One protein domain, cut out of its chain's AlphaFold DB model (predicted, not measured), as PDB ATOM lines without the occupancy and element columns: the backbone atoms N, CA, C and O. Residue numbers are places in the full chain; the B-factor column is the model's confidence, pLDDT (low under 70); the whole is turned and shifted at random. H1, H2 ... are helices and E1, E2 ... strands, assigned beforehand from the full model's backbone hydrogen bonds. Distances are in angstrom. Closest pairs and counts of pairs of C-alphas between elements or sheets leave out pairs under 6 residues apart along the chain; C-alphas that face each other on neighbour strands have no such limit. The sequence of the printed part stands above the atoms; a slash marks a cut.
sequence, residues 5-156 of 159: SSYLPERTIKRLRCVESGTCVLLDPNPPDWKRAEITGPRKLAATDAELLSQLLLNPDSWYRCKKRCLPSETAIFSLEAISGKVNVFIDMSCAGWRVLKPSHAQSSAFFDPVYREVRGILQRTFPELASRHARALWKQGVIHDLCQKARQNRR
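AT A GLANCE: This is residues 5 to 156 of the 159 residues of an uncharacterized protein of Gimesia sp (UniProt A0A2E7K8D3). A twisted wall of four antiparallel strands has three helices, H1, H2 and H3, over one face and no named helix over the other. A fourth helix, H4, sits off one end of the wall and only grazes it, while long loops run round the body. The printed part has 152 residues, with four named helices and four named strands in the order H1 E1 H2 E2 E3 E4 H3 H4; the sheet order is E1 E2 E3 E4. The class is mixed, helices and strands, though under half of the residues are in named elements. The whole is compact, with a radius of gyration of the C-alphas of 15.3 A and spans of 42 by 32 by 32 A.

IN THESE COORDINATES: H1 is residues 10 to 16, 9.9 A long, with C-alpha 10 at (97.000, -42.817, 221.752). E1 is residues 19 to 27, 22.9 A. H2 is residues 47 to 58, 16.6 A, with C-alpha 47 at (80.355, -33.844, 235.229). E2 is residues 75 to 82, 23.1 A; E3 is residues 85 to 91, 19.9 A; E4 is residues 99 to 102, 9.2 A. H3 is residues 116 to 126, 15.2 A. H4 is residues 143 to 153, 15.5 A, with C-alpha 153 at (101.461, -24.115, 259.269).

HOW THE PARTS SIT: The sheet is only just strongly twisted, with C-alphas up to 4.1 A off its best plane. E1 and E2 are antiparallel, with N 23 and O 79 within hydrogen-bond range at 2.8 A. E2, E3 and E4 form a meander, each strand the antiparallel neighbour of the one before; N 78 and O 89 are 2.8 A apart, and N 101 and O 88 2.7 A. H1, H2 and H3 lie on the same face in two layers, helices on one face of a sheet, and run across the strands. H2 has a height over the sheet of 8.7 A; its closest C-alphas to E1 are Ala 50 and Gly 22, 5.6 A. H1 lies over E3; H2 touches H1 with residues 54 to 58 alone, and their closest C-alphas, those of Leu 16 and Ser 54, are 5.4 A apart. H3 is close to H2 but not clearly touching, with the C-alphas of Asp 49 and Ile 122 6.1 A apart. H4 grazes the sheet with residues 144 to 148 and is apart from H3. In H1, H2, H3 and H4 every O i to N i+4 pair is within hydrogen-bond range.

THE WHOLE: The C-alphas farthest apart, of Asp 61 and Arg 156, are 44.9 A apart. The printed part has no cut. The links E1 to H2, H2 to E2, E4 to H3 and H3 to H4 are long. The mean pLDDT of the printed part is 79.7; 36 residues are under 70, among them residues 65 to 74 and 101 to 111.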
ATOM      1  N   SER A   5      96.591 -36.751 217.693       86.06
ATOM      2  CA  SER A   5      97.668 -37.749 217.783       86.06
ATOM      3  C   SER A   5      99.076 -37.151 217.621       86.06
ATOM      4  O   SER A   5     100.047 -37.726 218.109       86.06
ATOM      5  N   SER A   6      99.193 -35.957 217.024       80.06
ATOM      6  CA  SER A   6     100.450 -35.200 216.915       80.06
ATOM      7  C   SER A   6     100.904 -34.588 218.247       80.06
ATOM      8  O   SER A   6     102.052 -34.158 218.364       80.06
ATOM      9  N   TYR A   7     100.011 -34.514 219.240       78.19
ATOM     10  CA  TYR A   7     100.249 -33.859 220.530       78.19
ATOM     11  C   TYR A   7     100.143 -34.818 221.717       78.19
ATOM     12  O   TYR A   7     100.887 -34.674 222.689       78.19
ATOM     13  N   LEU A   8      99.231 -35.792 221.647       82.62
ATOM     14  CA  LEU A   8      98.944 -36.724 222.730       82.62
ATOM     15  C   LEU A   8      99.160 -38.180 222.289       82.62
ATOM     16  O   LEU A   8      98.695 -38.571 221.220       82.62
ATOM     17  N   PRO A   9      99.779 -39.029 223.132       85.06
ATOM     18  CA  PRO A   9      99.843 -40.463 222.877       85.06
ATOM     19  C   PRO A   9      98.445 -41.089 222.786       85.06
ATOM     20  O   PRO A   9      97.542 -40.718 223.541       85.06
ATOM     21  N   GLU A  10      98.283 -42.123 221.956       87.19
ATOM     22  CA  GLU A  10      97.000 -42.817 221.752       87.19
ATOM     23  C   GLU A  10      96.365 -43.303 223.068       87.19
ATOM     24  O   GLU A  10      95.156 -43.196 223.272       87.19
ATOM     25  N   ARG A  11      97.184 -43.775 224.018       87.62
ATOM     26  CA  ARG A  11      96.713 -44.193 225.349       87.62
ATOM     27  C   ARG A  11      96.089 -43.040 226.141       87.62
ATOM     28  O   ARG A  11      95.114 -43.257 226.858       87.62
ATOM     29  N   THR A  12      96.640 -41.833 226.031       87.19
ATOM     30  CA  THR A  12      96.087 -40.628 226.667       87.19
ATOM     31  C   THR A  12      94.778 -40.232 225.997       87.19
ATOM     32  O   THR A  12      93.800 -39.981 226.694       87.19
ATOM     33  N   ILE A  13      94.725 -40.269 224.662       89.88
ATOM     34  CA  ILE A  13      93.510 -39.989 223.882       89.88
ATOM     35  C   ILE A  13      92.378 -40.951 224.272       89.88
ATOM     36  O   ILE A  13      91.270 -40.503 224.563       89.88
ATOM     37  N   LYS A  14      92.653 -42.261 224.350       90.56
ATOM     38  CA  LYS A  14      91.672 -43.278 224.778       90.56
ATOM     39  C   LYS A  14      91.121 -43.004 226.178       90.56
ATOM     40  O   LYS A  14      89.923 -43.128 226.386       90.56
ATOM     41  N   ARG A  15      91.976 -42.602 227.123       90.81
ATOM     42  CA  ARG A  15      91.544 -42.244 228.485       90.81
ATOM     43  C   ARG A  15      90.656 -41.010 228.497       90.81
ATOM     44  O   ARG A  15      89.605 -41.049 229.117       90.81
ATOM     45  N   LEU A  16      91.058 -39.953 227.792       90.19
ATOM     46  CA  LEU A  16      90.279 -38.717 227.697       90.19
ATOM     47  C   LEU A  16      88.879 -38.985 227.120       90.19
ATOM     48  O   LEU A  16      87.882 -38.537 227.677       90.19
ATOM     49  N   ARG A  17      88.771 -39.820 226.081       93.38
ATOM     50  CA  ARG A  17      87.475 -40.212 225.493       93.38
ATOM     51  C   ARG A  17      86.543 -40.977 226.442       93.38
ATOM     52  O   ARG A  17      85.367 -41.114 226.129       93.38
ATOM     53  N   CYS A  18      87.050 -41.477 227.565       92.50
ATOM     54  CA  CYS A  18      86.305 -42.294 228.522       92.50
ATOM     55  C   CYS A  18      86.350 -41.706 229.942       92.50
ATOM     56  O   CYS A  18      86.306 -42.457 230.913       92.50
ATOM     57  N   VAL A  19      86.512 -40.385 230.072       92.25
ATOM     58  CA  VAL A  19      86.492 -39.696 231.370       92.25
ATOM     59  C   VAL A  19      85.092 -39.763 231.970       92.25
ATOM     60  O   VAL A  19      84.117 -39.391 231.325       92.25
ATOM     61  N   GLU A  20      85.015 -40.190 233.223       92.38
ATOM     62  CA  GLU A  20      83.763 -40.337 233.976       92.38
ATOM     63  C   GLU A  20      83.662 -39.317 235.109       92.38
ATOM     64  O   GLU A  20      82.575 -38.934 235.543       92.38
ATOM     65  N   SER A  21      84.807 -38.871 235.621       94.44
ATOM     66  CA  SER A  21      84.854 -37.875 236.679       94.44
ATOM     67  C   SER A  21      86.175 -37.123 236.673       94.44
ATOM     68  O   SER A  21      87.117 -37.465 235.955       94.44
ATOM     69  N   GLY A  22      86.264 -36.082 237.491       94.25
ATOM     70  CA  GLY A  22      87.550 -35.481 237.761       94.25
ATOM     71  C   GLY A  22      87.584 -34.702 239.056       94.25
ATOM     72  O   GLY A  22      86.551 -34.402 239.660       94.25
ATOM     73  N   THR A  23      88.796 -34.376 239.474       95.75
ATOM     74  CA  THR A  23      89.059 -33.527 240.628       95.75
ATOM     75  C   THR A  23      89.982 -32.373 240.265       95.75
ATOM     76  O   THR A  23      90.706 -32.426 239.272       95.75
ATOM     77  N   CYS A  24      89.937 -31.315 241.066       93.44
ATOM     78  CA  CYS A  24      90.830 -30.173 240.977       93.44
ATOM     79  C   CYS A  24      91.456 -29.889 242.338       93.44
ATOM     80  O   CYS A  24      90.772 -29.919 243.361       93.44
ATOM     81  N   VAL A  25      92.735 -29.539 242.333       92.50
ATOM     82  CA  VAL A  25      93.450 -29.027 243.500       92.50
ATOM     83  C   VAL A  25      94.195 -27.751 243.124       92.50
ATOM     84  O   VAL A  25      94.740 -27.658 242.020       92.50
ATOM     85  N   LEU A  26      94.198 -26.759 244.017       90.62
ATOM     86  CA  LEU A  26      95.031 -25.567 243.866       90.62
ATOM     87  C   LEU A  26      96.410 -25.831 244.468       90.62
ATOM     88  O   LEU A  26      96.535 -26.483 245.509       90.62
ATOM     89  N   LEU A  27      97.444 -25.312 243.816       87.44
ATOM     90  CA  LEU A  27      98.829 -25.414 244.254       87.44
ATOM     91  C   LEU A  27      99.384 -24.041 244.626       87.44
ATOM     92  O   LEU A  27      98.935 -23.017 244.115       87.44
ATOM     93  N   ASP A  28     100.399 -24.045 245.490       84.12
ATOM     94  CA  ASP A  28     101.211 -22.870 245.789       84.12
ATOM     95  C   ASP A  28     101.846 -22.375 244.472       84.12
ATOM     96  O   ASP A  28     102.536 -23.160 243.801       84.12
ATOM     97  N   PRO A  29     101.610 -21.117 244.062       78.50
ATOM     98  CA  PRO A  29     102.270 -20.531 242.896       78.50
ATOM     99  C   PRO A  29     103.774 -20.331 243.092       78.50
ATOM    100  O   PRO A  29     104.507 -20.276 242.110       78.50
ATOM    101  N   ASN A  30     104.238 -20.237 244.339       77.69
ATOM    102  CA  ASN A  30     105.632 -20.004 244.701       77.69
ATOM    103  C   ASN A  30     106.065 -21.027 245.764       77.69
ATOM    104  O   ASN A  30     106.310 -20.656 246.922       77.69
ATOM    105  N   PRO A  31     106.121 -22.326 245.412       72.12
ATOM    106  CA  PRO A  31     106.466 -23.344 246.384       72.12
ATOM    107  C   PRO A  31     107.913 -23.158 246.873       72.12
ATOM    108  O   PRO A  31     108.777 -22.792 246.073       72.12
ATOM    109  N   PRO A  32     108.216 -23.452 248.154       65.88
ATOM    110  CA  PRO A  32     109.599 -23.610 248.594       65.88
ATOM    111  C   PRO A  32     110.273 -24.727 247.782       65.88
ATOM    112  O   PRO A  32     109.600 -25.671 247.357       65.88
ATOM    113  N   ASP A  33     111.575 -24.580 247.535       61.91
ATOM    114  CA  ASP A  33     112.266 -25.235 246.424       61.91
ATOM    115  C   ASP A  33     111.971 -26.751 246.255       61.91
ATOM    116  O   ASP A  33     111.820 -27.524 247.204       61.91
ATOM    117  N   TRP A  34     111.913 -27.164 244.980       55.06
ATOM    118  CA  TRP A  34     111.837 -28.539 244.439       55.06
ATOM    119  C   TRP A  34     110.523 -29.336 244.539       55.06
ATOM    120  O   TRP A  34     110.483 -30.452 244.008       55.06
ATOM    121  N   LYS A  35     109.420 -28.831 245.116       67.19
ATOM    122  CA  LYS A  35     108.148 -29.598 245.138       67.19
ATOM    123  C   LYS A  35     106.900 -28.770 244.852       67.19
ATOM    124  O   LYS A  35     106.709 -27.699 245.400       67.19
ATOM    125  N   ARG A  36     105.976 -29.334 244.062       75.00
ATOM    126  CA  ARG A  36     104.595 -28.828 243.989       75.00
ATOM    127  C   ARG A  36     103.951 -28.988 245.365       75.00
ATOM    128  O   ARG A  36     104.034 -30.067 245.949       75.00
ATOM    129  N   ALA A  37     103.321 -27.933 245.865       81.69
ATOM    130  CA  ALA A  37     102.654 -27.939 247.156       81.69
ATOM    131  C   ALA A  37     101.158 -27.699 246.959       81.69
ATOM    132  O   ALA A  37     100.773 -26.638 246.492       81.69
ATOM    133  N   GLU A  38     100.328 -28.677 247.310       88.25
ATOM    134  CA  GLU A  38      98.873 -28.503 247.359       88.25
ATOM    135  C   GLU A  38      98.504 -27.546 248.500       88.25
ATOM    136  O   GLU A  38      99.029 -27.678 249.611       88.25
ATOM    137  N   ILE A  39      97.640 -26.571 248.207       88.94
ATOM    138  CA  ILE A  39      97.158 -25.549 249.157       88.94
ATOM    139  C   ILE A  39      95.653 -25.666 249.432       88.94
ATOM    140  O   ILE A  39      95.111 -24.958 250.277       88.94
ATOM    141  N   THR A  40      94.976 -26.586 248.744       89.62
ATOM    142  CA  THR A  40      93.609 -27.025 249.037       89.62
ATOM    143  C   THR A  40      93.557 -28.551 249.059       89.62
ATOM    144  O   THR A  40      94.439 -29.206 248.514       89.62
ATOM    145  N   GLY A  41      92.494 -29.130 249.619       89.19
ATOM    146  CA  GLY A  41      92.143 -30.522 249.319       89.19
ATOM    147  C   GLY A  41      91.608 -30.675 247.884       89.19
ATOM    148  O   GLY A  41      91.191 -29.675 247.280       89.19
ATOM    149  N   PRO A  42      91.593 -31.900 247.328       92.25
ATOM    150  CA  PRO A  42      90.995 -32.167 246.026       92.25
ATOM    151  C   PRO A  42      89.479 -31.948 246.080       92.25
ATOM    152  O   PRO A  42      88.794 -32.442 246.975       92.25
ATOM    153  N   ARG A  43      88.939 -31.233 245.093       94.88
ATOM    154  CA  ARG A  43      87.495 -31.023 244.924       94.88
ATOM    155  C   ARG A  43      86.988 -31.685 243.668       94.88
ATOM    156  O   ARG A  43      87.661 -31.649 242.643       94.88
ATOM    157  N   LYS A  44      85.794 -32.265 243.737       95.81
ATOM    158  CA  LYS A  44      85.151 -32.904 242.589       95.81
ATOM    159  C   LYS A  44      84.720 -31.851 241.566       95.81
ATOM    160  O   LYS A  44      84.125 -30.841 241.931       95.81
ATOM    161  N   LEU A  45      85.016 -32.108 240.297       94.06
ATOM    162  CA  LEU A  45      84.495 -31.340 239.172       94.06
ATOM    163  C   LEU A  45      83.027 -31.704 238.927       94.06
ATOM    164  O   LEU A  45      82.624 -32.855 239.117       94.06
ATOM    165  N   ALA A  46      82.237 -30.746 238.443       95.50
ATOM    166  CA  ALA A  46      80.953 -31.073 237.836       95.50
ATOM    167  C   ALA A  46      81.175 -31.998 236.625       95.50
ATOM    168  O   ALA A  46      82.183 -31.871 235.927       95.50
ATOM    169  N   ALA A  47      80.237 -32.912 236.355       92.62
ATOM    170  CA  ALA A  47      80.355 -33.844 235.229       92.62
ATOM    171  C   ALA A  47      80.541 -33.103 233.893       92.62
ATOM    172  O   ALA A  47      81.432 -33.436 233.119       92.62
ATOM    173  N   THR A  48      79.782 -32.022 233.694       93.56
ATOM    174  CA  THR A  48      79.884 -31.130 232.531       93.56
ATOM    175  C   THR A  48      81.250 -30.452 232.411       93.56
ATOM    176  O   THR A  48      81.737 -30.248 231.306       93.56
ATOM    177  N   ASP A  49      81.899 -30.124 233.531       93.25
ATOM    178  CA  ASP A  49      83.225 -29.500 233.541       93.25
ATOM    179  C   ASP A  49      84.339 -30.518 233.259       93.25
ATOM    180  O   ASP A  49      85.306 -30.200 232.564       93.25
ATOM    181  N   ALA A  50      84.203 -31.751 233.761       91.75
ATOM    182  CA  ALA A  50      85.117 -32.846 233.440       91.75
ATOM    183  C   ALA A  50      85.025 -33.239 231.955       91.75
ATOM    184  O   ALA A  50      86.054 -33.427 231.302       91.75
ATOM    185  N   GLU A  51      83.804 -33.304 231.414       92.31
ATOM    186  CA  GLU A  51      83.551 -33.550 229.995       92.31
ATOM    187  C   GLU A  51      84.119 -32.423 229.126       92.31
ATOM    188  O   GLU A  51      84.893 -32.699 228.207       92.31
ATOM    189  N   LEU A  52      83.816 -31.161 229.452       90.69
ATOM    190  CA  LEU A  52      84.353 -30.003 228.741       90.69
ATOM    191  C   LEU A  52      85.882 -30.039 228.720       90.69
ATOM    192  O   LEU A  52      86.486 -29.911 227.659       90.69
ATOM    193  N   LEU A  53      86.526 -30.258 229.870       88.88
ATOM    194  CA  LEU A  53      87.985 -30.313 229.936       88.88
ATOM    195  C   LEU A  53      88.552 -31.440 229.061       88.88
ATOM    196  O   LEU A  53      89.560 -31.236 228.384       88.88
ATOM    197  N   SER A  54      87.892 -32.600 229.026       90.69
ATOM    198  CA  SER A  54      88.281 -33.699 228.143       90.69
ATOM    199  C   SER A  54      88.149 -33.339 226.659       90.69
ATOM    200  O   SER A  54      89.099 -33.519 225.892       90.69
ATOM    201  N   GLN A  55      87.009 -32.772 226.253       90.56
ATOM    202  CA  GLN A  55      86.764 -32.336 224.874       90.56
ATOM    203  C   GLN A  55      87.787 -31.289 224.428       90.56
ATOM    204  O   GLN A  55      88.345 -31.388 223.335       90.56
ATOM    205  N   LEU A  56      88.091 -30.321 225.294       87.81
ATOM    206  CA  LEU A  56      89.079 -29.290 225.012       87.81
ATOM    207  C   LEU A  56      90.471 -29.895 224.797       87.81
ATOM    208  O   LEU A  56      91.128 -29.538 223.822       87.81
ATOM    209  N   LEU A  57      90.902 -30.833 225.650       86.38
ATOM    210  CA  LEU A  57      92.193 -31.525 225.515       86.38
ATOM    211  C   LEU A  57      92.278 -32.381 224.249       86.38
ATOM    212  O   LEU A  57      93.366 -32.532 223.701       86.38
ATOM    213  N   LEU A  58      91.153 -32.936 223.797       88.50
ATOM    214  CA  LEU A  58      91.062 -33.730 222.573       88.50
ATOM    215  C   LEU A  58      90.978 -32.885 221.297       88.50
ATOM    216  O   LEU A  58      91.199 -33.421 220.212       88.50
ATOM    217  N   ASN A  59      90.665 -31.595 221.408       87.12
ATOM    218  CA  ASN A  59      90.547 -30.698 220.267       87.12
ATOM    219  C   ASN A  59      91.941 -30.217 219.808       87.12
ATOM    220  O   ASN A  59      92.589 -29.496 220.566       87.12
ATOM    221  N   PRO A  60      92.404 -30.545 218.583       83.19
ATOM    222  CA  PRO A  60      93.698 -30.094 218.067       83.19
ATOM    223  C   PRO A  60      93.839 -28.571 218.000       83.19
ATOM    224  O   PRO A  60      94.933 -28.060 218.225       83.19
ATOM    225  N   ASP A  61      92.743 -27.845 217.758       81.12
ATOM    226  CA  ASP A  61      92.749 -26.378 217.713       81.12
ATOM    227  C   ASP A  61      92.988 -25.761 219.092       81.12
ATOM    228  O   ASP A  61      93.261 -24.567 219.193       81.12
ATOM    229  N   SER A  62      92.934 -26.566 220.157       78.88
ATOM    230  CA  SER A  62      93.356 -26.158 221.489       78.88
ATOM    231  C   SER A  62      94.878 -26.185 221.688       78.88
ATOM    232  O   SER A  62      95.356 -25.762 222.740       78.88
ATOM    233  N   TRP A  63      95.654 -26.664 220.708       79.31
ATOM    234  CA  TRP A  63      97.099 -26.881 220.819       79.31
ATOM    235  C   TRP A  63      97.884 -26.033 219.810       79.31
ATOM    236  O   TRP A  63      97.726 -26.164 218.598       79.31
ATOM    237  N   TYR A  64      98.804 -25.195 220.294       71.31
ATOM    238  CA  TYR A  64      99.622 -24.306 219.459       71.31
ATOM    239  C   TYR A  64     101.119 -24.444 219.739       71.31
ATOM    240  O   TYR A  64     101.548 -24.767 220.842       71.31
ATOM    241  N   ARG A  65     101.939 -24.147 218.721       56.41
ATOM    242  CA  ARG A  65     103.412 -24.088 218.822       56.41
ATOM    243  C   ARG A  65     103.952 -22.678 219.118       56.41
ATOM    244  O   ARG A  65     105.149 -22.523 219.336       56.41
ATOM    245  N   CYS A  66     103.096 -21.650 219.119       47.62
ATOM    246  CA  CYS A  66     103.484 -20.253 219.336       47.62
ATOM    247  C   CYS A  66     102.794 -19.653 220.567       47.62
ATOM    248  O   CYS A  66     101.613 -19.878 220.805       47.62
ATOM    249  N   LYS A  67     103.566 -18.863 221.317       44.28
ATOM    250  CA  LYS A  67     103.265 -18.308 222.642       44.28
ATOM    251  C   LYS A  67     102.147 -17.258 222.601       44.28
ATOM    252  O   LYS A  67     102.351 -16.197 222.009       44.28
ATOM    253  N   LYS A  68     101.038 -17.461 223.319       46.72
ATOM    254  CA  LYS A  68     100.165 -16.364 223.765       46.72
ATOM    255  C   LYS A  68     100.176 -16.273 225.296       46.72
ATOM    256  O   LYS A  68     100.432 -17.232 226.017       46.72
ATOM    257  N   ARG A  69     100.070 -15.041 225.806       46.91
ATOM    258  CA  ARG A  69     100.124 -14.738 227.246       46.91
ATOM    259  C   ARG A  69      98.749 -15.016 227.855       46.91
ATOM    260  O   ARG A  69      97.818 -14.270 227.561       46.91
ATOM    261  N   CYS A  70      98.632 -16.003 228.737       52.47
ATOM    262  CA  CYS A  70      97.453 -16.152 229.589       52.47
ATOM    263  C   CYS A  70      97.793 -16.549 231.032       52.47
ATOM    264  O   CYS A  70      98.863 -17.090 231.287       52.47
ATOM    265  N   LEU A  71      96.831 -16.190 231.903       52.12
ATOM    266  CA  LEU A  71      96.800 -16.057 233.369       52.12
ATOM    267  C   LEU A  71      97.844 -15.118 234.017       52.12
ATOM    268  O   LEU A  71      99.031 -15.222 233.742       52.12
ATOM    269  N   PRO A  72      97.424 -14.178 234.896       45.88
ATOM    270  CA  PRO A  72      98.358 -13.282 235.573       45.88
ATOM    271  C   PRO A  72      99.128 -13.959 236.717       45.88
ATOM    272  O   PRO A  72     100.167 -13.423 237.083       45.88
ATOM    273  N   SER A  73      98.650 -15.096 237.257       54.78
ATOM    274  CA  SER A  73      99.352 -16.098 238.097       54.78
ATOM    275  C   SER A  73      98.382 -17.219 238.551       54.78
ATOM    276  O   SER A  73      97.172 -16.989 238.569       54.78
ATOM    277  N   GLU A  74      98.971 -18.346 239.000       62.31
ATOM    278  CA  GLU A  74      98.494 -19.479 239.837       62.31
ATOM    279  C   GLU A  74      98.055 -20.826 239.220       62.31
ATOM    280  O   GLU A  74      97.438 -20.904 238.160       62.31
ATOM    281  N   THR A  75      98.415 -21.900 239.939       76.12
ATOM    282  CA  THR A  75      98.770 -23.240 239.444       76.12
ATOM    283  C   THR A  75      97.812 -24.313 239.960       76.12
ATOM    284  O   THR A  75      97.854 -24.682 241.127       76.12
ATOM    285  N   ALA A  76      96.952 -24.865 239.109       83.19
ATOM    286  CA  ALA A  76      96.019 -25.929 239.493       83.19
ATOM    287  C   ALA A  76      96.423 -27.278 238.880       83.19
ATOM    288  O   ALA A  76      97.048 -27.333 237.818       83.19
ATOM    289  N   ILE A  77      96.039 -28.382 239.522       87.44
ATOM    290  CA  ILE A  77      96.042 -29.708 238.891       87.44
ATOM    291  C   ILE A  77      94.607 -30.182 238.747       87.44
ATOM    292  O   ILE A  77      93.898 -30.330 239.741       87.44
ATOM    293  N   PHE A  78      94.230 -30.489 237.509       88.44
ATOM    294  CA  PHE A  78      93.069 -31.307 237.213       88.44
ATOM    295  C   PHE A  78      93.466 -32.772 237.100       88.44
ATOM    296  O   PHE A  78      94.528 -33.134 236.593       88.44
ATOM    297  N   SER A  79      92.572 -33.623 237.554       91.12
ATOM    298  CA  SER A  79      92.761 -35.051 237.682       91.12
ATOM    299  C   SER A  79      91.533 -35.723 237.086       91.12
ATOM    300  O   SER A  79      90.534 -35.859 237.774       91.12
ATOM    301  N   LEU A  80      91.591 -36.090 235.807       90.50
ATOM    302  CA  LEU A  80      90.489 -36.709 235.068       90.50
ATOM    303  C   LEU A  80      90.577 -38.233 235.172       90.50
ATOM    304  O   LEU A  80      91.608 -38.823 234.848       90.50
ATOM    305  N   GLU A  81      89.515 -38.871 235.636       91.38
ATOM    306  CA  GLU A  81      89.466 -40.302 235.921       91.38
ATOM    307  C   GLU A  81      88.610 -41.024 234.881       91.38
ATOM    308  O   GLU A  81      87.495 -40.607 234.570       91.38
ATOM    309  N   ALA A  82      89.169 -42.103 234.340       89.69
ATOM    310  CA  ALA A  82      88.526 -43.038 233.429       89.69
ATOM    311  C   ALA A  82      88.762 -44.465 233.942       89.69
ATOM    312  O   ALA A  82      89.771 -44.717 234.610       89.69
ATOM    313  N   ILE A  83      87.920 -45.423 233.542       85.06
ATOM    314  CA  ILE A  83      88.077 -46.853 233.890       85.06
ATOM    315  C   ILE A  83      89.493 -47.363 233.567       85.06
ATOM    316  O   ILE A  83      90.102 -48.114 234.325       85.06
ATOM    317  N   SER A  84      90.064 -46.918 232.442       83.31
ATOM    318  CA  SER A  84      91.397 -47.330 231.971       83.31
ATOM    319  C   SER A  84      92.571 -46.568 232.620       83.31
ATOM    320  O   SER A  84      93.744 -46.744 232.239       83.31
ATOM    321  N   GLY A  85      92.274 -45.705 233.594       85.44
ATOM    322  CA  GLY A  85      93.225 -44.965 234.413       85.44
ATOM    323  C   GLY A  85      93.054 -43.447 234.351       85.44
ATOM    324  O   GLY A  85      92.190 -42.901 233.678       85.44
ATOM    325  N   LYS A  86      93.945 -42.755 235.060       86.75
ATOM    326  CA  LYS A  86      93.861 -41.313 235.306       86.75
ATOM    327  C   LYS A  86      94.701 -40.485 234.331       86.75
ATOM    328  O   LYS A  86      95.798 -40.909 233.948       86.75
ATOM    329  N   VAL A  87      94.196 -39.303 233.976       85.31
ATOM    330  CA  VAL A  87      94.896 -38.249 233.236       85.31
ATOM    331  C   VAL A  87      95.032 -37.012 234.121       85.31
ATOM    332  O   VAL A  87      94.046 -36.373 234.466       85.31
ATOM    333  N   ASN A  88      96.262 -36.660 234.490       85.56
ATOM    334  CA  ASN A  88      96.534 -35.448 235.262       85.56
ATOM    335  C   ASN A  88      96.968 -34.318 234.334       85.56
ATOM    336  O   ASN A  88      97.900 -34.496 233.551       85.56
ATOM    337  N   VAL A  89      96.346 -33.155 234.475       83.88
ATOM    338  CA  VAL A  89      96.606 -31.950 233.689       83.88
ATOM    339  C   VAL A  89      97.040 -30.853 234.645       83.88
ATOM    340  O   VAL A  89      96.312 -30.490 235.563       83.88
ATOM    341  N   PHE A  90      98.252 -30.354 234.449       80.81
ATOM    342  CA  PHE A  90      98.789 -29.225 235.189       80.81
ATOM    343  C   PHE A  90      98.514 -27.942 234.423       80.81
ATOM    344  O   PHE A  90      98.806 -27.863 233.230       80.81
ATOM    345  N   ILE A  91      97.984 -26.961 235.134       75.62
ATOM    346  CA  ILE A  91      97.702 -25.615 234.663       75.62
ATOM    347  C   ILE A  91      98.731 -24.712 235.332       75.62
ATOM    348  O   ILE A  91      98.794 -24.659 236.558       75.62
ATOM    349  N   ASP A  92      99.566 -24.064 234.526       62.84
ATOM    350  CA  ASP A  92     100.669 -23.212 234.978       62.84
ATOM    351  C   ASP A  92     100.366 -21.719 234.796       62.84
ATOM    352  O   ASP A  92      99.464 -21.332 234.053       62.84
ATOM    353  N   MET A  93     101.165 -20.869 235.436       60.25
ATOM    354  CA  MET A  93     101.093 -19.411 235.331       60.25
ATOM    355  C   MET A  93     101.192 -18.905 233.894       60.25
ATOM    356  O   MET A  93     100.576 -17.909 233.546       60.25
ATOM    357  N   SER A  94     101.990 -19.580 233.071       59.12
ATOM    358  CA  SER A  94     102.058 -19.356 231.634       59.12
ATOM    359  C   SER A  94     101.307 -20.485 230.949       59.12
ATOM    360  O   SER A  94     101.569 -21.646 231.251       59.12
ATOM    361  N   CYS A  95     100.460 -20.177 229.964       58.12
ATOM    362  CA  CYS A  95      99.854 -21.192 229.090       58.12
ATOM    363  C   CYS A  95     100.906 -22.118 228.441       58.12
ATOM    364  O   CYS A  95     100.632 -23.278 228.149       58.12
ATOM    365  N   ALA A  96     102.165 -21.664 228.340       55.84
ATOM    366  CA  ALA A  96     103.286 -22.497 227.910       55.84
ATOM    367  C   ALA A  96     103.689 -23.617 228.903       55.84
ATOM    368  O   ALA A  96     104.407 -24.544 228.547       55.84
ATOM    369  N   GLY A  97     103.272 -23.534 230.163       55.78
ATOM    370  CA  GLY A  97     103.517 -24.555 231.182       55.78
ATOM    371  C   GLY A  97     102.354 -25.534 231.363       55.78
ATOM    372  O   GLY A  97     102.470 -26.465 232.163       55.78
ATOM    373  N   TRP A  98     101.242 -25.349 230.636       70.06
ATOM    374  CA  TRP A  98     100.072 -26.220 230.725       70.06
ATOM    375  C   TRP A  98     100.400 -27.566 230.084       70.06
ATOM    376  O   TRP A  98     100.715 -27.638 228.897       70.06
ATOM    377  N   ARG A  99     100.374 -28.644 230.874       72.06
ATOM    378  CA  ARG A  99     100.866 -29.956 230.431       72.06
ATOM    379  C   ARG A  99     100.093 -31.116 231.023       72.06
ATOM    380  O   ARG A  99      99.775 -31.139 232.211       72.06
ATOM    381  N   VAL A 100      99.901 -32.151 230.215       70.81
ATOM    382  CA  VAL A 100      99.494 -33.465 230.713       70.81
ATOM    383  C   VAL A 100     100.690 -34.085 231.443       70.81
ATOM    384  O   VAL A 100     101.765 -34.248 230.872       70.81
ATOM    385  N   LEU A 101     100.520 -34.396 232.727       68.81
ATOM    386  CA  LEU A 101     101.561 -34.949 233.594       68.81
ATOM    387  C   LEU A 101     101.621 -36.468 233.539       68.81
ATOM    388  O   LEU A 101     102.708 -37.040 233.546       68.81
ATOM    389  N   LYS A 102     100.464 -37.133 233.549       64.88
ATOM    390  CA  LYS A 102     100.372 -38.595 233.552       64.88
ATOM    391  C   LYS A 102      99.088 -39.037 232.853       64.88
ATOM    392  O   LYS A 102      98.071 -38.420 233.134       64.88
ATOM    393  N   PRO A 103      99.123 -40.092 232.022       53.22
ATOM    394  CA  PRO A 103     100.349 -40.628 231.436       53.22
ATOM    395  C   PRO A 103     100.936 -39.567 230.483       53.22
ATOM    396  O   PRO A 103     100.210 -38.986 229.682       53.22
ATOM    397  N   SER A 104     102.234 -39.280 230.593       57.66
ATOM    398  CA  SER A 104     102.926 -38.351 229.694       57.66
ATOM    399  C   SER A 104     104.281 -38.937 229.324       57.66
ATOM    400  O   SER A 104     105.105 -39.174 230.204       57.66
ATOM    401  N   HIS A 105     104.475 -39.236 228.038       47.84
ATOM    402  CA  HIS A 105     105.711 -39.831 227.510       47.84
ATOM    403  C   HIS A 105     106.238 -39.120 226.251       47.84
ATOM    404  O   HIS A 105     107.178 -39.607 225.637       47.84
ATOM    405  N   ALA A 106     105.671 -37.972 225.860       51.72
ATOM    406  CA  ALA A 106     106.100 -37.236 224.671       51.72
ATOM    407  C   ALA A 106     106.719 -35.881 225.048       51.72
ATOM    408  O   ALA A 106     106.115 -35.103 225.785       51.72
ATOM    409  N   GLN A 107     107.896 -35.584 224.485       50.69
ATOM    410  CA  GLN A 107     108.500 -34.246 224.435       50.69
ATOM    411  C   GLN A 107     107.735 -33.353 223.434       50.69
ATOM    412  O   GLN A 107     108.299 -32.863 222.459       50.69
ATOM    413  N   SER A 108     106.422 -33.194 223.608       55.47
ATOM    414  CA  SER A 108     105.658 -32.280 222.759       55.47
ATOM    415  C   SER A 108     106.005 -30.843 223.147       55.47
ATOM    416  O   SER A 108     105.789 -30.436 224.286       55.47
ATOM    417  N   SER A 109     106.551 -30.073 222.203       57.88
ATOM    418  CA  SER A 109     106.792 -28.628 222.333       57.88
ATOM    419  C   SER A 109     105.522 -27.787 222.132       57.88
ATOM    420  O   SER A 109     105.605 -26.570 221.978       57.88
ATOM    421  N   ALA A 110     104.350 -28.431 222.081       61.50
ATOM    422  CA  ALA A 110     103.067 -27.775 221.898       61.50
ATOM    423  C   ALA A 110     102.420 -27.400 223.234       61.50
ATOM    424  O   ALA A 110     102.506 -28.133 224.219       61.50
ATOM    425  N   PHE A 111     101.726 -26.268 223.226       67.31
ATOM    426  CA  PHE A 111     101.094 -25.651 224.382       67.31
ATOM    427  C   PHE A 111      99.574 -25.651 224.230       67.31
ATOM    428  O   PHE A 111      99.056 -25.424 223.135       67.31
ATOM    429  N   PHE A 112      98.870 -25.875 225.335       70.44
ATOM    430  CA  PHE A 112      97.412 -25.846 225.410       70.44
ATOM    431  C   PHE A 112      96.962 -24.423 225.809       70.44
ATOM    432  O   PHE A 112      97.100 -24.055 226.971       70.44
ATOM    433  N   ASP A 113      96.527 -23.590 224.850       67.50
ATOM    434  CA  ASP A 113      96.518 -22.108 224.998       67.50
ATOM    435  C   ASP A 113      95.142 -21.397 224.799       67.50
ATOM    436  O   ASP A 113      94.839 -20.467 225.546       67.50
ATOM    437  N   PRO A 114      94.203 -21.793 223.909       59.22
ATOM    438  CA  PRO A 114      93.047 -20.932 223.620       59.22
ATOM    439  C   PRO A 114      91.883 -21.043 224.617       59.22
ATOM    440  O   PRO A 114      90.954 -20.244 224.536       59.22
ATOM    441  N   VAL A 115      91.919 -21.979 225.569       69.75
ATOM    442  CA  VAL A 115      90.763 -22.304 226.431       69.75
ATOM    443  C   VAL A 115      90.814 -21.650 227.813       69.75
ATOM    444  O   VAL A 115      90.208 -22.108 228.787       69.75
ATOM    445  N   TYR A 116      91.606 -20.583 227.932       74.38
ATOM    446  CA  TYR A 116      91.818 -19.880 229.192       74.38
ATOM    447  C   TYR A 116      90.493 -19.507 229.877       74.38
ATOM    448  O   TYR A 116      90.370 -19.649 231.093       74.38
ATOM    449  N   ARG A 117      89.493 -19.042 229.120       79.62
ATOM    450  CA  ARG A 117      88.210 -18.597 229.685       79.62
ATOM    451  C   ARG A 117      87.401 -19.766 230.239       79.62
ATOM    452  O   ARG A 117      86.815 -19.638 231.312       79.62
ATOM    453  N   GLU A 118      87.408 -20.893 229.546       84.69
ATOM    454  CA  GLU A 118      86.731 -22.128 229.918       84.69
ATOM    455  C   GLU A 118      87.361 -22.704 231.187       84.69
ATOM    456  O   GLU A 118      86.659 -22.921 232.174       84.69
ATOM    457  N   VAL A 119      88.691 -22.841 231.213       83.50
ATOM    458  CA  VAL A 119      89.434 -23.317 232.390       83.50
ATOM    459  C   VAL A 119      89.260 -22.373 233.575       83.50
ATOM    460  O   VAL A 119      89.029 -22.824 234.697       83.50
ATOM    461  N   ARG A 120      89.284 -21.057 233.341       85.75
ATOM    462  CA  ARG A 120      88.967 -20.063 234.370       85.75
ATOM    463  C   ARG A 120      87.565 -20.282 234.938       85.75
ATOM    464  O   ARG A 120      87.397 -20.258 236.154       85.75
ATOM    465  N   GLY A 121      86.577 -20.510 234.076       87.88
ATOM    466  CA  GLY A 121      85.203 -20.793 234.479       87.88
ATOM    467  C   GLY A 121      85.093 -22.060 235.329       87.88
ATOM    468  O   GLY A 121      84.441 -22.027 236.371       87.88
ATOM    469  N   ILE A 122      85.777 -23.139 234.934       90.69
ATOM    470  CA  ILE A 122      85.827 -24.396 235.698       90.69
ATOM    471  C   ILE A 122      86.424 -24.148 237.092       90.69
ATOM    472  O   ILE A 122      85.841 -24.556 238.098       90.69
ATOM    473  N   LEU A 123      87.549 -23.431 237.180       89.56
ATOM    474  CA  LEU A 123      88.196 -23.110 238.457       89.56
ATOM    475  C   LEU A 123      87.282 -22.289 239.375       89.56
ATOM    476  O   LEU A 123      87.145 -22.613 240.554       89.56
ATOM    477  N   GLN A 124      86.608 -21.270 238.837       90.62
ATOM    478  CA  GLN A 124      85.689 -20.432 239.612       90.62
ATOM    479  C   GLN A 124      84.447 -21.200 240.080       90.62
ATOM    480  O   GLN A 124      83.987 -20.967 241.194       90.62
ATOM    481  N   ARG A 125      83.921 -22.131 239.275       93.31
ATOM    482  CA  ARG A 125      82.815 -23.013 239.688       93.31
ATOM    483  C   ARG A 125      83.237 -24.049 240.726       93.31
ATOM    484  O   ARG A 125      82.432 -24.400 241.581       93.31
ATOM    485  N   THR A 126      84.484 -24.514 240.672       93.75
ATOM    486  CA  THR A 126      85.017 -25.506 241.620       93.75
ATOM    487  C   THR A 126      85.363 -24.879 242.980       93.75
ATOM    488  O   THR A 126      85.227 -25.519 244.027       93.75
ATOM    489  N   PHE A 127      85.778 -23.607 242.980       93.06
ATOM    490  CA  PHE A 127      86.142 -22.839 244.177       93.06
ATOM    491  C   PHE A 127      85.423 -21.475 244.228       93.06
ATOM    492  O   PHE A 127      86.075 -20.421 244.216       93.06
ATOM    493  N   PRO A 128      84.080 -21.455 244.276       93.75
ATOM    494  CA  PRO A 128      83.300 -20.219 244.191       93.75
ATOM    495  C   PRO A 128      83.560 -19.273 245.366       93.75
ATOM    496  O   PRO A 128      83.496 -18.052 245.225       93.75
ATOM    497  N   GLU A 129      83.907 -19.813 246.531       94.00
ATOM    498  CA  GLU A 129      84.227 -19.034 247.721       94.00
ATOM    499  C   GLU A 129      85.590 -18.331 247.636       94.00
ATOM    500  O   GLU A 129      85.788 -17.319 248.312       94.00
ATOM    501  N   LEU A 130      86.500 -18.812 246.784       92.31
ATOM    502  CA  LEU A 130      87.809 -18.198 246.530       92.31
ATOM    503  C   LEU A 130      87.771 -17.262 245.315       92.31
ATOM    504  O   LEU A 130      88.608 -16.366 245.191       92.31
ATOM    505  N   ALA A 131      86.805 -17.462 244.416       90.56
ATOM    506  CA  ALA A 131      86.691 -16.751 243.152       90.56
ATOM    507  C   ALA A 131      86.460 -15.242 243.339       90.56
ATOM    508  O   ALA A 131      85.634 -14.793 244.140       90.56
ATOM    509  N   SER A 132      87.179 -14.443 242.549       88.19
ATOM    510  CA  SER A 132      86.925 -13.006 242.450       88.19
ATOM    511  C   SER A 132      85.710 -12.718 241.580       88.19
ATOM    512  O   SER A 132      85.473 -13.380 240.570       88.19
ATOM    513  N   ARG A 133      84.991 -11.647 241.924       85.56
ATOM    514  CA  ARG A 133      83.929 -11.073 241.087       85.56
ATOM    515  C   ARG A 133      84.477 -10.177 239.968       85.56
ATOM    516  O   ARG A 133      83.741  -9.826 239.052       85.56
ATOM    517  N   HIS A 134      85.752  -9.787 240.024       82.19
ATOM    518  CA  HIS A 134      86.352  -8.882 239.043       82.19
ATOM    519  C   HIS A 134      86.887  -9.636 237.823       82.19
ATOM    520  O   HIS A 134      87.715 -10.535 237.943       82.19
ATOM    521  N   ALA A 135      86.530  -9.187 236.617       73.19
ATOM    522  CA  ALA A 135      86.969  -9.814 235.365       73.19
ATOM    523  C   ALA A 135      88.502  -9.884 235.201       73.19
ATOM    524  O   ALA A 135      89.016 -10.781 234.535       73.19
ATOM    525  N   ARG A 136      89.260  -8.993 235.849       75.31
ATOM    526  CA  ARG A 136      90.731  -8.963 235.774       75.31
ATOM    527  C   ARG A 136      91.442  -9.890 236.769       75.31
ATOM    528  O   ARG A 136      92.634 -10.110 236.607       75.31
ATOM    529  N   ALA A 137      90.735 -10.452 237.752       79.50
ATOM    530  CA  ALA A 137      91.320 -11.304 238.790       79.50
ATOM    531  C   ALA A 137      90.621 -12.668 238.846       79.50
ATOM    532  O   ALA A 137      89.396 -12.743 238.805       79.50
ATOM    533  N   LEU A 138      91.385 -13.759 238.927       84.94
ATOM    534  CA  LEU A 138      90.805 -15.094 239.089       84.94
ATOM    535  C   LEU A 138      90.304 -15.298 240.527       84.94
ATOM    536  O   LEU A 138      89.133 -15.628 240.729       84.94
ATOM    537  N   TRP A 139      91.155 -14.993 241.506       89.38
ATOM    538  CA  TRP A 139      90.892 -15.177 242.932       89.38
ATOM    539  C   TRP A 139      90.721 -13.856 243.675       89.38
ATOM    540  O   TRP A 139      91.198 -12.807 243.229       89.38
ATOM    541  N   LYS A 140      90.006 -13.900 244.803       91.38
ATOM    542  CA  LYS A 140      89.907 -12.775 245.738       91.38
ATOM    543  C   LYS A 140      91.307 -12.340 246.171       91.38
ATOM    544  O   LYS A 140      92.213 -13.159 246.302       91.38
ATOM    545  N   GLN A 141      91.479 -11.043 246.402       89.62
ATOM    546  CA  GLN A 141      92.759 -10.495 246.839       89.62
ATOM    547  C   GLN A 141      93.226 -11.182 248.133       89.62
ATOM    548  O   GLN A 141      92.435 -11.348 249.056       89.62
ATOM    549  N   GLY A 142      94.492 -11.607 248.177       87.81
ATOM    550  CA  GLY A 142      95.117 -12.224 249.355       87.81
ATOM    551  C   GLY A 142      94.752 -13.690 249.619       87.81
ATOM    552  O   GLY A 142      95.524 -14.379 250.274       87.81
ATOM    553  N   VAL A 143      93.657 -14.215 249.054       91.00
ATOM    554  CA  VAL A 143      93.124 -15.533 249.458       91.00
ATOM    555  C   VAL A 143      94.110 -16.684 249.240       91.00
ATOM    556  O   VAL A 143      94.162 -17.625 250.025       91.00
ATOM    557  N   ILE A 144      94.929 -16.601 248.196       89.12
ATOM    558  CA  ILE A 144      95.887 -17.658 247.862       89.12
ATOM    559  C   ILE A 144      97.109 -17.575 248.763       89.12
ATOM    560  O   ILE A 144      97.593 -18.602 249.229       89.12
ATOM    561  N   HIS A 145      97.556 -16.360 249.079       87.75
ATOM    562  CA  HIS A 145      98.589 -16.148 250.081       87.75
ATOM    563  C   HIS A 145      98.159 -16.729 251.438       87.75
ATOM    564  O   HIS A 145      98.925 -17.474 252.049       87.75
ATOM    565  N   ASP A 146      96.914 -16.494 251.856       90.75
ATOM    566  CA  ASP A 146      96.373 -17.029 253.112       90.75
ATOM    567  C   ASP A 146      96.304 -18.565 253.103       90.75
ATOM    568  O   ASP A 146      96.666 -19.218 254.086       90.75
ATOM    569  N   LEU A 147      95.884 -19.167 251.983       90.81
ATOM    570  CA  LEU A 147      95.891 -20.624 251.805       90.81
ATOM    571  C   LEU A 147      97.310 -21.200 251.869       90.81
ATOM    572  O   LEU A 147      97.529 -22.217 252.528       90.81
ATOM    573  N   CYS A 148      98.284 -20.533 251.248       88.75
ATOM    574  CA  CYS A 148      99.688 -20.933 251.315       88.75
ATOM    575  C   CYS A 148     100.222 -20.873 252.752       88.75
ATOM    576  O   CYS A 148     100.918 -21.792 253.186       88.75
ATOM    577  N   GLN A 149      99.888 -19.826 253.516       88.31
ATOM    578  CA  GLN A 149     100.293 -19.713 254.919       88.31
ATOM    579  C   GLN A 149      99.707 -20.840 255.777       88.31
ATOM    580  O   GLN A 149     100.458 -21.511 256.486       88.31
ATOM    581  N   LYS A 150      98.402 -21.112 255.652       87.75
ATOM    582  CA  LYS A 150      97.734 -22.214 256.366       87.75
ATOM    583  C   LYS A 150      98.336 -23.574 256.017       87.75
ATOM    584  O   LYS A 150      98.667 -24.355 256.903       87.75
ATOM    585  N   ALA A 151      98.554 -23.841 254.729       84.62
ATOM    586  CA  ALA A 151      99.161 -25.091 254.277       84.62
ATOM    587  C   ALA A 151     100.592 -25.282 254.819       84.62
ATOM    588  O   ALA A 151     101.008 -26.411 255.079       84.62
ATOM    589  N   ARG A 152     101.352 -24.194 255.012       82.75
ATOM    590  CA  ARG A 152     102.696 -24.231 255.617       82.75
ATOM    591  C   ARG A 152     102.653 -24.455 257.129       82.75
ATOM    592  O   ARG A 152     103.532 -25.146 257.636       82.75
ATOM    593  N   GLN A 153     101.664 -23.901 257.830       80.81
ATOM    594  CA  GLN A 153     101.461 -24.115 259.269       80.81
ATOM    595  C   GLN A 153     101.108 -25.577 259.564       80.81
ATOM    596  O   GLN A 153     101.813 -26.216 260.337       80.81
ATOM    597  N   ASN A 154     100.144 -26.149 258.837       75.75
ATOM    598  CA  ASN A 154      99.718 -27.545 259.019       75.75
ATOM    599  C   ASN A 154     100.820 -28.583 258.725       75.75
ATOM    600  O   ASN A 154     100.697 -29.734 259.117       75.75
ATOM    601  N   ARG A 155     101.891 -28.214 258.008       69.56
ATOM    602  CA  ARG A 155     103.049 -29.100 257.765       69.56
ATOM    603  C   ARG A 155     104.105 -29.053 258.871       69.56
ATOM    604  O   ARG A 155     105.029 -29.860 258.834       69.56
ATOM    605  N   ARG A 156     104.044 -28.068 259.773       61.22
ATOM    606  CA  ARG A 156     105.032 -27.857 260.846       61.22
ATOM    607  C   ARG A 156     104.612 -28.452 262.187       61.22
ATOM    608  O   ARG A 156     105.463 -28.536 263.063       61.22
TER     609      ARG A 156